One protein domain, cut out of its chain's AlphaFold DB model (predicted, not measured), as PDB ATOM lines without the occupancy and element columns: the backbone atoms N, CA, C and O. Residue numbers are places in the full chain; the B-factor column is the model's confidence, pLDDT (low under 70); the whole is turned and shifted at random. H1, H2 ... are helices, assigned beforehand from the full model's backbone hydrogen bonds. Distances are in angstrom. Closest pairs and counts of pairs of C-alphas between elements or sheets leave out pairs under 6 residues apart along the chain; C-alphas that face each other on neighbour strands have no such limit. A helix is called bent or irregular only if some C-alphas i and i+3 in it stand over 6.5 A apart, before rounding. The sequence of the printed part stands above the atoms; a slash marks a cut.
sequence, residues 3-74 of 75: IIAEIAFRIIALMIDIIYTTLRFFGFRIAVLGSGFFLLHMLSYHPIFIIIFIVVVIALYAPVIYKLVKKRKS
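Overview. This is residues 3 to 74 of the 75 residues of an uncharacterized protein of Shigella sp. FC1655 (UniProt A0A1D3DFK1). One long helix, H1, is met near its middle by a bent second helix, H2, whose first arm folds back over the later part of H1 as an open helical hairpin and whose second arm turns off to one side. Residues 3 to 19, of which 4 to 19 belong to H1, stick out from the body and make much of the length. The printed part has 72 residues with two named helices, H1 then H2, and no named strand; the class is all helix. The whole is elongated, 56 by 30 by 17 A, and only just loose, close to extended, with a radius of gyration of the C-alphas of 16.6 A.

Along the chain. Find C-alpha 4 at (5.980, 11.298, 3.581); from there H1, residues 4 to 44, runs 53.6 A to C-alpha 44 at (44.325, 30.987, 35.370). It has a kink of 42 degrees near residue 38 and is irregular, with C-alphas 40 and 43 8.0 A apart. H2, residues 47 to 72, was assigned as one helix by its hydrogen bonds but is bent: C-alphas 60 and 63 are 6.9 A apart. Its arms are H2a, residues 47 to 60, 20.2 A long, and H2b, residues 63 to 72, which ends at C-alpha 72 at (5.113, 30.441, 35.547).

Arrangement. Look first at Gly 27 of H1 and Leu 60 of H2a, whose C-alphas are the closest of the two, 5.0 A apart. H1 touches H2a with residues 23 to 42 alone, at a steep tilt of 43 degrees, opposite ways, and the two form a helical hairpin. H1 touches H2b with residues 20 to 28 alone, about perpendicular at 75 degrees; the closest C-alphas, of Arg 24 and Pro 63, are 5.6 A apart. The arms H2a and H2b stand at a steep tilt of 51 degrees. In H2a and H2b every O i to N i+4 pair is within hydrogen-bond range; in H1, 32 of 37 are.

Size, cuts and confidence. Go to Ile 3 and Leu 43 for the two C-alphas farthest apart, 56.3 A. Residues 43 to 48 and 68 to 74 also stand free. The link from H1 to H2 is tight, and the printed part has no cut. The mean pLDDT of the printed part is 80.9; residues 72 to 74 are under 70.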
ATOM      1  N   ILE A   3       1.898  12.539   3.071       77.44
ATOM      2  CA  ILE A   3       2.162  11.476   4.070       77.44
ATOM      3  C   ILE A   3       3.655  11.372   4.406       77.44
ATOM      4  O   ILE A   3       4.039  11.311   5.570       77.44
ATOM      5  N   ILE A   4       4.524  11.413   3.391       79.38
ATOM      6  CA  ILE A   4       5.980  11.298   3.581       79.38
ATOM      7  C   ILE A   4       6.528  12.512   4.348       79.38
ATOM      8  O   ILE A   4       7.351  12.354   5.246       79.38
ATOM      9  N   ALA A   5       6.034  13.715   4.036       79.44
ATOM     10  CA  ALA A   5       6.418  14.941   4.730       79.44
ATOM     11  C   ALA A   5       5.921  14.968   6.188       79.44
ATOM     12  O   ALA A   5       6.669  15.382   7.072       79.44
ATOM     13  N   GLU A   6       4.710  14.470   6.465       83.19
ATOM     14  CA  GLU A   6       4.183  14.381   7.834       83.19
ATOM     15  C   GLU A   6       4.990  13.391   8.687       83.19
ATOM     16  O   GLU A   6       5.360  13.696   9.823       83.19
ATOM     17  N   ILE A   7       5.325  12.225   8.128       86.06
ATOM     18  CA  ILE A   7       6.158  11.226   8.807       86.06
ATOM     19  C   ILE A   7       7.555  11.797   9.076       86.06
ATOM     20  O   ILE A   7       8.049  11.694  10.199       86.06
ATOM     21  N   ALA A   8       8.171  12.453   8.089       84.88
ATOM     22  CA  ALA A   8       9.471  13.097   8.261       84.88
ATOM     23  C   ALA A   8       9.432  14.172   9.359       84.88
ATOM     24  O   ALA A   8      10.313  14.203  10.218       84.88
ATOM     25  N   PHE A   9       8.386  15.002   9.396       85.94
ATOM     26  CA  PHE A   9       8.224  16.024  10.428       85.94
ATOM     27  C   PHE A   9       8.048  15.416  11.824       85.94
ATOM     28  O   PHE A   9       8.670  15.884  12.777       85.94
ATOM     29  N   ARG A  10       7.268  14.334  11.958       85.06
ATOM     30  CA  ARG A  10       7.129  13.603  13.229       85.06
ATOM     31  C   ARG A  10       8.451  13.002  13.695       85.06
ATOM     32  O   ARG A  10       8.752  13.081  14.881       85.06
ATOM     33  N   ILE A  11       9.250  12.444  12.785       88.25
ATOM     34  CA  ILE A  11      10.576  11.899  13.111       88.25
ATOM     35  C   ILE A  11      11.507  13.019  13.578       88.25
ATOM     36  O   ILE A  11      12.148  12.880  14.618       88.25
ATOM     37  N   ILE A  12      11.547  14.149  12.866       86.69
ATOM     38  CA  ILE A  12      12.362  15.310  13.250       86.69
ATOM     39  C   ILE A  12      11.930  15.839  14.619       86.69
ATOM     40  O   ILE A  12      12.775  16.062  15.483       86.69
ATOM     41  N   ALA A  13      10.624  15.985  14.851       83.06
ATOM     42  CA  ALA A  13      10.090  16.416  16.136       83.06
ATOM     43  C   ALA A  13      10.478  15.451  17.267       83.06
ATOM     44  O   ALA A  13      10.921  15.898  18.322       83.06
ATOM     45  N   LEU A  14      10.388  14.138  17.030       88.00
ATOM     46  CA  LEU A  14      10.785  13.113  17.996       88.00
ATOM     47  C   LEU A  14      12.291  13.167  18.292       88.00
ATOM     48  O   LEU A  14      12.694  13.099  19.450       88.00
ATOM     49  N   MET A  15      13.133  13.343  17.268       88.69
ATOM     50  CA  MET A  15      14.578  13.497  17.455       88.69
ATOM     51  C   MET A  15      14.915  14.756  18.255       88.69
ATOM     52  O   MET A  15      15.727  14.690  19.176       88.69
ATOM     53  N   ILE A  16      14.272  15.886  17.950       84.38
ATOM     54  CA  ILE A  16      14.447  17.136  18.699       84.38
ATOM     55  C   ILE A  16      14.021  16.949  20.157       84.38
ATOM     56  O   ILE A  16      14.726  17.407  21.053       84.38
ATOM     57  N   ASP A  17      12.916  16.249  20.415       82.19
ATOM     58  CA  ASP A  17      12.420  16.010  21.771       82.19
ATOM     59  C   ASP A  17      13.350  15.086  22.577       82.19
ATOM     60  O   ASP A  17      13.641  15.349  23.748       82.19
ATOM     61  N   ILE A  18      13.919  14.056  21.939       82.75
ATOM     62  CA  ILE A  18      14.943  13.188  22.544       82.75
ATOM     63  C   ILE A  18      16.208  13.988  22.859       82.75
ATOM     64  O   ILE A  18      16.732  13.897  23.976       82.75
ATOM     65  N   ILE A  19      16.689  14.797  21.908       81.38
ATOM     66  CA  ILE A  19      17.851  15.672  22.103       81.38
ATOM     67  C   ILE A  19      17.578  16.613  23.268       81.38
ATOM     68  O   ILE A  19      18.385  16.683  24.187       81.38
ATOM     69  N   TYR A  20      16.426  17.281  23.288       79.50
ATOM     70  CA  TYR A  20      16.060  18.226  24.337       79.50
ATOM     71  C   TYR A  20      15.936  17.554  25.706       79.50
ATOM     72  O   TYR A  20      16.414  18.086  26.708       79.50
ATOM     73  N   THR A  21      15.351  16.358  25.766       78.88
ATOM     74  CA  THR A  21      15.227  15.569  26.998       78.88
ATOM     75  C   THR A  21      16.599  15.161  27.532       78.88
ATOM     76  O   THR A  21      16.880  15.324  28.724       78.88
ATOM     77  N   THR A  22      17.484  14.716  26.641       79.19
ATOM     78  CA  THR A  22      18.866  14.344  26.965       79.19
ATOM     79  C   THR A  22      19.659  15.563  27.426       79.19
ATOM     80  O   THR A  22      20.261  15.536  28.500       79.19
ATOM     81  N   LEU A  23      19.593  16.670  26.682       78.81
ATOM     82  CA  LEU A  23      20.244  17.937  27.015       78.81
ATOM     83  C   LEU A  23      19.742  18.480  28.354       78.81
ATOM     84  O   LEU A  23      20.512  19.015  29.139       78.81
ATOM     85  N   ARG A  24      18.459  18.310  28.662       74.69
ATOM     86  CA  ARG A  24      17.888  18.748  29.932       74.69
ATOM     87  C   ARG A  24      18.379  17.910  31.114       74.69
ATOM     88  O   ARG A  24      18.600  18.466  32.187       74.69
ATOM     89  N   PHE A  25      18.529  16.596  30.947       76.88
ATOM     90  CA  PHE A  25      18.987  15.710  32.019       76.88
ATOM     91  C   PHE A  25      20.506  15.786  32.228       76.88
ATOM     92  O   PHE A  25      20.973  15.988  33.350       76.88
ATOM     93  N   PHE A  26      21.275  15.661  31.147       80.31
ATOM     94  CA  PHE A  26      22.736  15.674  31.188       80.31
ATOM     95  C   PHE A  26      23.304  17.089  31.202       80.31
ATOM     96  O   PHE A  26      24.208  17.366  31.983       80.31
ATOM     97  N   GLY A  27      22.754  18.002  30.403       80.00
ATOM     98  CA  GLY A  27      23.274  19.362  30.267       80.00
ATOM     99  C   GLY A  27      23.216  20.161  31.563       80.00
ATOM    100  O   GLY A  27      24.180  20.846  31.871       80.00
ATOM    101  N   PHE A  28      22.180  19.997  32.394       76.75
ATOM    102  CA  PHE A  28      22.154  20.622  33.724       76.75
ATOM    103  C   PHE A  28      23.275  20.094  34.631       76.75
ATOM    104  O   PHE A  28      23.974  20.874  35.271       76.75
ATOM    105  N   ARG A  29      23.487  18.771  34.665       80.75
ATOM    106  CA  ARG A  29      24.547  18.160  35.486       80.75
ATOM    107  C   ARG A  29      25.935  18.585  35.010       80.75
ATOM    108  O   ARG A  29      26.770  18.949  35.830       80.75
ATOM    109  N   ILE A  30      26.152  18.585  33.695       83.44
ATOM    110  CA  ILE A  30      27.398  19.038  33.067       83.44
ATOM    111  C   ILE A  30      27.614  20.531  33.327       83.44
ATOM    112  O   ILE A  30      28.725  20.921  33.662       83.44
ATOM    113  N   ALA A  31      26.572  21.361  33.246       84.62
ATOM    114  CA  ALA A  31      26.676  22.788  33.530       84.62
ATOM    115  C   ALA A  31      27.059  23.053  34.991       84.62
ATOM    116  O   ALA A  31      27.925  23.886  35.243       84.62
ATOM    117  N   VAL A  32      26.467  22.335  35.952       83.88
ATOM    118  CA  VAL A  32      26.800  22.473  37.381       83.88
ATOM    119  C   VAL A  32      28.236  22.020  37.661       83.88
ATOM    120  O   VAL A  32      29.006  22.775  38.254       83.88
ATOM    121  N   LEU A  33      28.622  20.828  37.194       86.38
ATOM    122  CA  LEU A  33      29.974  20.291  37.394       86.38
ATOM    123  C   LEU A  33      31.033  21.139  36.681       86.38
ATOM    124  O   LEU A  33      32.056  21.479  37.270       86.38
ATOM    125  N   GLY A  34      30.759  21.528  35.437       84.06
ATOM    126  CA  GLY A  34      31.621  22.389  34.637       84.06
ATOM    127  C   GLY A  34      31.788  23.768  35.262       84.06
ATOM    128  O   GLY A  34      32.904  24.266  35.310       84.06
ATOM    129  N   SER A  35      30.720  24.360  35.809       84.50
ATOM    130  CA  SER A  35      30.799  25.664  36.491       84.50
ATOM    131  C   SER A  35      31.622  25.578  37.767       84.50
ATOM    132  O   SER A  35      32.455  26.447  38.004       84.50
ATOM    133  N   GLY A  36      31.449  24.510  38.551       84.19
ATOM    134  CA  GLY A  36      32.275  24.264  39.731       84.19
ATOM    135  C   GLY A  36      33.756  24.126  39.375       84.19
ATOM    136  O   GLY A  36      34.594  24.812  39.951       84.19
ATOM    137  N   PHE A  37      34.078  23.300  38.377       84.00
ATOM    138  CA  PHE A  37      35.454  23.113  37.916       84.00
ATOM    139  C   PHE A  37      36.067  24.400  37.346       84.00
ATOM    140  O   PHE A  37      37.216  24.730  37.643       84.00
ATOM    141  N   PHE A  38      35.292  25.136  36.553       84.31
ATOM    142  CA  PHE A  38      35.726  26.371  35.922       84.31
ATOM    143  C   PHE A  38      36.016  27.465  36.954       84.31
ATOM    144  O   PHE A  38      37.055  28.110  36.868       84.31
ATOM    145  N   LEU A  39      35.157  27.633  37.964       83.50
ATOM    146  CA  LEU A  39      35.363  28.608  39.042       83.50
ATOM    147  C   LEU A  39      36.650  28.346  39.835       83.50
ATOM    148  O   LEU A  39      37.326  29.299  40.214       83.50
ATOM    149  N   LEU A  40      37.027  27.078  40.031       84.69
ATOM    150  CA  LEU A  40      38.270  26.708  40.723       84.69
ATOM    151  C   LEU A  40      39.538  27.131  39.961       84.69
ATOM    152  O   LEU A  40      40.575  27.338  40.582       84.69
ATOM    153  N   HIS A  41      39.456  27.284  38.637       80.62
ATOM    154  CA  HIS A  41      40.600  27.583  37.766       80.62
ATOM    155  C   HIS A  41      40.452  28.918  37.015       80.62
ATOM    156  O   HIS A  41      41.286  29.261  36.179       80.62
ATOM    157  N   MET A  42      39.402  29.692  37.316       75.75
ATOM    158  CA  MET A  42      38.990  30.870  36.545       75.75
ATOM    159  C   MET A  42      40.092  31.928  36.433       75.75
ATOM    160  O   MET A  42      40.266  32.518  35.370       75.75
ATOM    161  N   LEU A  43      40.862  32.136  37.505       75.62
ATOM    162  CA  LEU A  43      41.956  33.114  37.557       75.62
ATOM    163  C   LEU A  43      43.147  32.748  36.656       75.62
ATOM    164  O   LEU A  43      43.964  33.610  36.347       75.62
ATOM    165  N   SER A  44      43.247  31.488  36.228       82.88
ATOM    166  CA  SER A  44      44.325  30.987  35.370       82.88
ATOM    167  C   SER A  44      43.919  30.885  33.898       82.88
ATOM    168  O   SER A  44      44.758  30.564  33.056       82.88
ATOM    169  N   TYR A  45      42.649  31.140  33.562       81.00
ATOM    170  CA  TYR A  45      42.159  31.019  32.194       81.00
ATOM    171  C   TYR A  45      42.282  32.314  31.401       81.00
ATOM    172  O   TYR A  45      42.017  33.414  31.883       81.00
ATOM    173  N   HIS A  46      42.620  32.162  30.120       83.50
ATOM    174  CA  HIS A  46      42.597  33.272  29.180       83.50
ATOM    175  C   HIS A  46      41.152  33.791  29.026       83.50
ATOM    176  O   HIS A  46      40.239  32.969  28.883       83.50
ATOM    177  N   PRO A  47      40.919  35.117  28.967       82.69
ATOM    178  CA  PRO A  47      39.576  35.707  28.909       82.69
ATOM    179  C   PRO A  47      38.657  35.119  27.828       82.69
ATOM    180  O   PRO A  47      37.451  34.994  28.028       82.69
ATOM    181  N   ILE A  48      39.226  34.687  26.698       83.94
ATOM    182  CA  ILE A  48      38.470  34.074  25.599       83.94
ATOM    183  C   ILE A  48      37.793  32.755  26.003       83.94
ATOM    184  O   ILE A  48      36.653  32.508  25.617       83.94
ATOM    185  N   PHE A  49      38.438  31.944  26.847       79.88
ATOM    186  CA  PHE A  49      37.861  30.695  27.349       79.88
ATOM    187  C   PHE A  49      36.748  30.952  28.361       79.88
ATOM    188  O   PHE A  49      35.789  30.188  28.411       79.88
ATOM    189  N   ILE A  50      36.830  32.056  29.108       82.94
ATOM    190  CA  ILE A  50      35.772  32.487  30.027       82.94
ATOM    191  C   ILE A  50      34.494  32.818  29.253       82.94
ATOM    192  O   ILE A  50      33.415  32.348  29.606       82.94
ATOM    193  N   ILE A  51      34.616  33.567  28.155       84.50
ATOM    194  CA  ILE A  51      33.471  33.938  27.312       84.50
ATOM    195  C   ILE A  51      32.841  32.692  26.676       84.50
ATOM    196  O   ILE A  51      31.624  32.518  26.747       84.50
ATOM    197  N   ILE A  52      33.659  31.802  26.103       86.69
ATOM    198  CA  ILE A  52      33.179  30.545  25.504       86.69
ATOM    199  C   ILE A  52      32.447  29.702  26.553       86.69
ATOM    200  O   ILE A  52      31.355  29.196  26.290       86.69
ATOM    201  N   PHE A  53      33.010  29.595  27.757       85.50
ATOM    202  CA  PHE A  53      32.401  28.856  28.853       85.50
ATOM    203  C   PHE A  53      31.029  29.425  29.245       85.50
ATOM    204  O   PHE A  53      30.067  28.668  29.359       85.50
ATOM    205  N   ILE A  54      30.900  30.752  29.364       84.81
ATOM    206  CA  ILE A  54      29.622  31.414  29.664       84.81
ATOM    207  C   ILE A  54      28.567  31.086  28.599       84.81
ATOM    208  O   ILE A  54      27.446  30.711  28.948       84.81
ATOM    209  N   VAL A  55      28.911  31.169  27.308       87.50
ATOM    210  CA  VAL A  55      27.980  30.860  26.207       87.50
ATOM    211  C   VAL A  55      27.509  29.406  26.274       87.50
ATOM    212  O   VAL A  55      26.308  29.138  26.177       87.50
ATOM    213  N   VAL A  56      28.434  28.467  26.493       86.38
ATOM    214  CA  VAL A  56      28.121  27.036  26.618       86.38
ATOM    215  C   VAL A  56      27.217  26.779  27.822       86.38
ATOM    216  O   VAL A  56      26.204  26.093  27.699       86.38
ATOM    217  N   VAL A  57      27.526  27.363  28.979       85.19
ATOM    218  CA  VAL A  57      26.723  27.206  30.195       85.19
ATOM    219  C   VAL A  57      25.311  27.762  30.010       85.19
ATOM    220  O   VAL A  57      24.344  27.092  30.374       85.19
ATOM    221  N   ILE A  58      25.158  28.936  29.389       84.00
ATOM    222  CA  ILE A  58      23.840  29.513  29.082       84.00
ATOM    223  C   ILE A  58      23.037  28.575  28.172       84.00
ATOM    224  O   ILE A  58      21.868  28.302  28.457       84.00
ATOM    225  N   ALA A  59      23.659  28.033  27.120       83.81
ATOM    226  CA  ALA A  59      23.006  27.085  26.220       83.81
ATOM    227  C   ALA A  59      22.551  25.808  26.952       83.81
ATOM    228  O   ALA A  59      21.440  25.326  26.729       83.81
ATOM    229  N   LEU A  60      23.365  25.295  27.877       83.12
ATOM    230  CA  LEU A  60      23.036  24.114  28.679       83.12
ATOM    231  C   LEU A  60      21.939  24.375  29.726       83.12
ATOM    232  O   LEU A  60      21.162  23.469  30.031       83.12
ATOM    233  N   TYR A  61      21.827  25.599  30.253       80.69
ATOM    234  CA  TYR A  61      20.739  25.991  31.157       80.69
ATOM    235  C   TYR A  61      19.437  26.358  30.431       80.69
ATOM    236  O   TYR A  61      18.370  26.322  31.055       80.69
ATOM    237  N   ALA A  62      19.482  26.667  29.132       80.38
ATOM    238  CA  ALA A  62      18.316  27.089  28.354       80.38
ATOM    239  C   ALA A  62      17.093  26.149  28.485       80.38
ATOM    240  O   ALA A  62      15.988  26.658  28.697       80.38
ATOM    241  N   PRO A  63      17.231  24.803  28.477       78.81
ATOM    242  CA  PRO A  63      16.096  23.899  28.671       78.81
ATOM    243  C   PRO A  63      15.432  24.026  30.050       78.81
ATOM    244  O   PRO A  63      14.213  23.915  30.198       78.81
ATOM    245  N   VAL A  64      16.238  24.268  31.085       77.12
ATOM    246  CA  VAL A  64      15.765  24.417  32.466       77.12
ATOM    247  C   VAL A  64      15.066  25.763  32.642       77.12
ATOM    248  O   VAL A  64      13.956  25.805  33.175       77.12
ATOM    249  N   ILE A  65      15.666  26.842  32.132       78.62
ATOM    250  CA  ILE A  65      15.086  28.192  32.152       78.62
ATOM    251  C   ILE A  65      13.756  28.202  31.394       78.62
ATOM    252  O   ILE A  65      12.752  28.677  31.925       78.62
ATOM    253  N   TYR A  66      13.707  27.601  30.201       78.25
ATOM    254  CA  TYR A  66      12.479  27.486  29.414       78.25
ATOM    255  C   TYR A  66      11.363  26.779  30.193       78.25
ATOM    256  O   TYR A  66      10.233  27.271  30.241       78.25
ATOM    257  N   LYS A  67      11.668  25.665  30.875       74.00
ATOM    258  CA  LYS A  67      10.680  24.966  31.711       74.00
ATOM    259  C   LYS A  67      10.181  25.835  32.869       74.00
ATOM    260  O   LYS A  67       8.984  25.825  33.154       74.00
ATOM    261  N   LEU A  68      11.070  26.574  33.534       77.25
ATOM    262  CA  LEU A  68      10.708  27.462  34.644       77.25
ATOM    263  C   LEU A  68       9.808  28.615  34.182       77.25
ATOM    264  O   LEU A  68       8.804  28.906  34.834       77.25
ATOM    265  N   VAL A  69      10.130  29.232  33.042       77.25
ATOM    266  CA  VAL A  69       9.328  30.307  32.439       77.25
ATOM    267  C   VAL A  69       7.966  29.777  31.986       77.25
ATOM    268  O   VAL A  69       6.939  30.366  32.321       77.25
ATOM    269  N   LYS A  70       7.925  28.623  31.305       75.81
ATOM    270  CA  LYS A  70       6.673  27.990  30.864       75.81
ATOM    271  C   LYS A  70       5.762  27.632  32.042       75.81
ATOM    272  O   LYS A  70       4.561  27.860  31.960       75.81
ATOM    273  N   LYS A  71       6.320  27.124  33.150       70.00
ATOM    274  CA  LYS A  71       5.550  26.790  34.362       70.00
ATOM    275  C   LYS A  71       4.931  28.031  35.018       70.00
ATOM    276  O   LYS A  71       3.813  27.948  35.503       70.00
ATOM    277  N   ARG A  72       5.627  29.175  34.999       65.00
ATOM    278  CA  ARG A  72       5.113  30.441  35.547       65.00
ATOM    279  C   ARG A  72       4.007  31.085  34.716       65.00
ATOM    280  O   ARG A  72       3.202  31.796  35.284       65.00
ATOM    281  N   LYS A  73       3.973  30.857  33.401       59.44
ATOM    282  CA  LYS A  73       2.951  31.424  32.503       59.44
ATOM    283  C   LYS A  73       1.625  30.641  32.517       59.44
ATOM    284  O   LYS A  73       0.653  31.087  31.925       59.44
ATOM    285  N   SER A  74       1.618  29.454  33.125       52.00
ATOM    286  CA  SER A  74       0.459  28.554  33.204       52.00
ATOM    287  C   SER A  74      -0.254  28.584  34.564       52.00
ATOM    288  O   SER A  74      -1.268  27.903  34.702       52.00
TER     289      SER A  74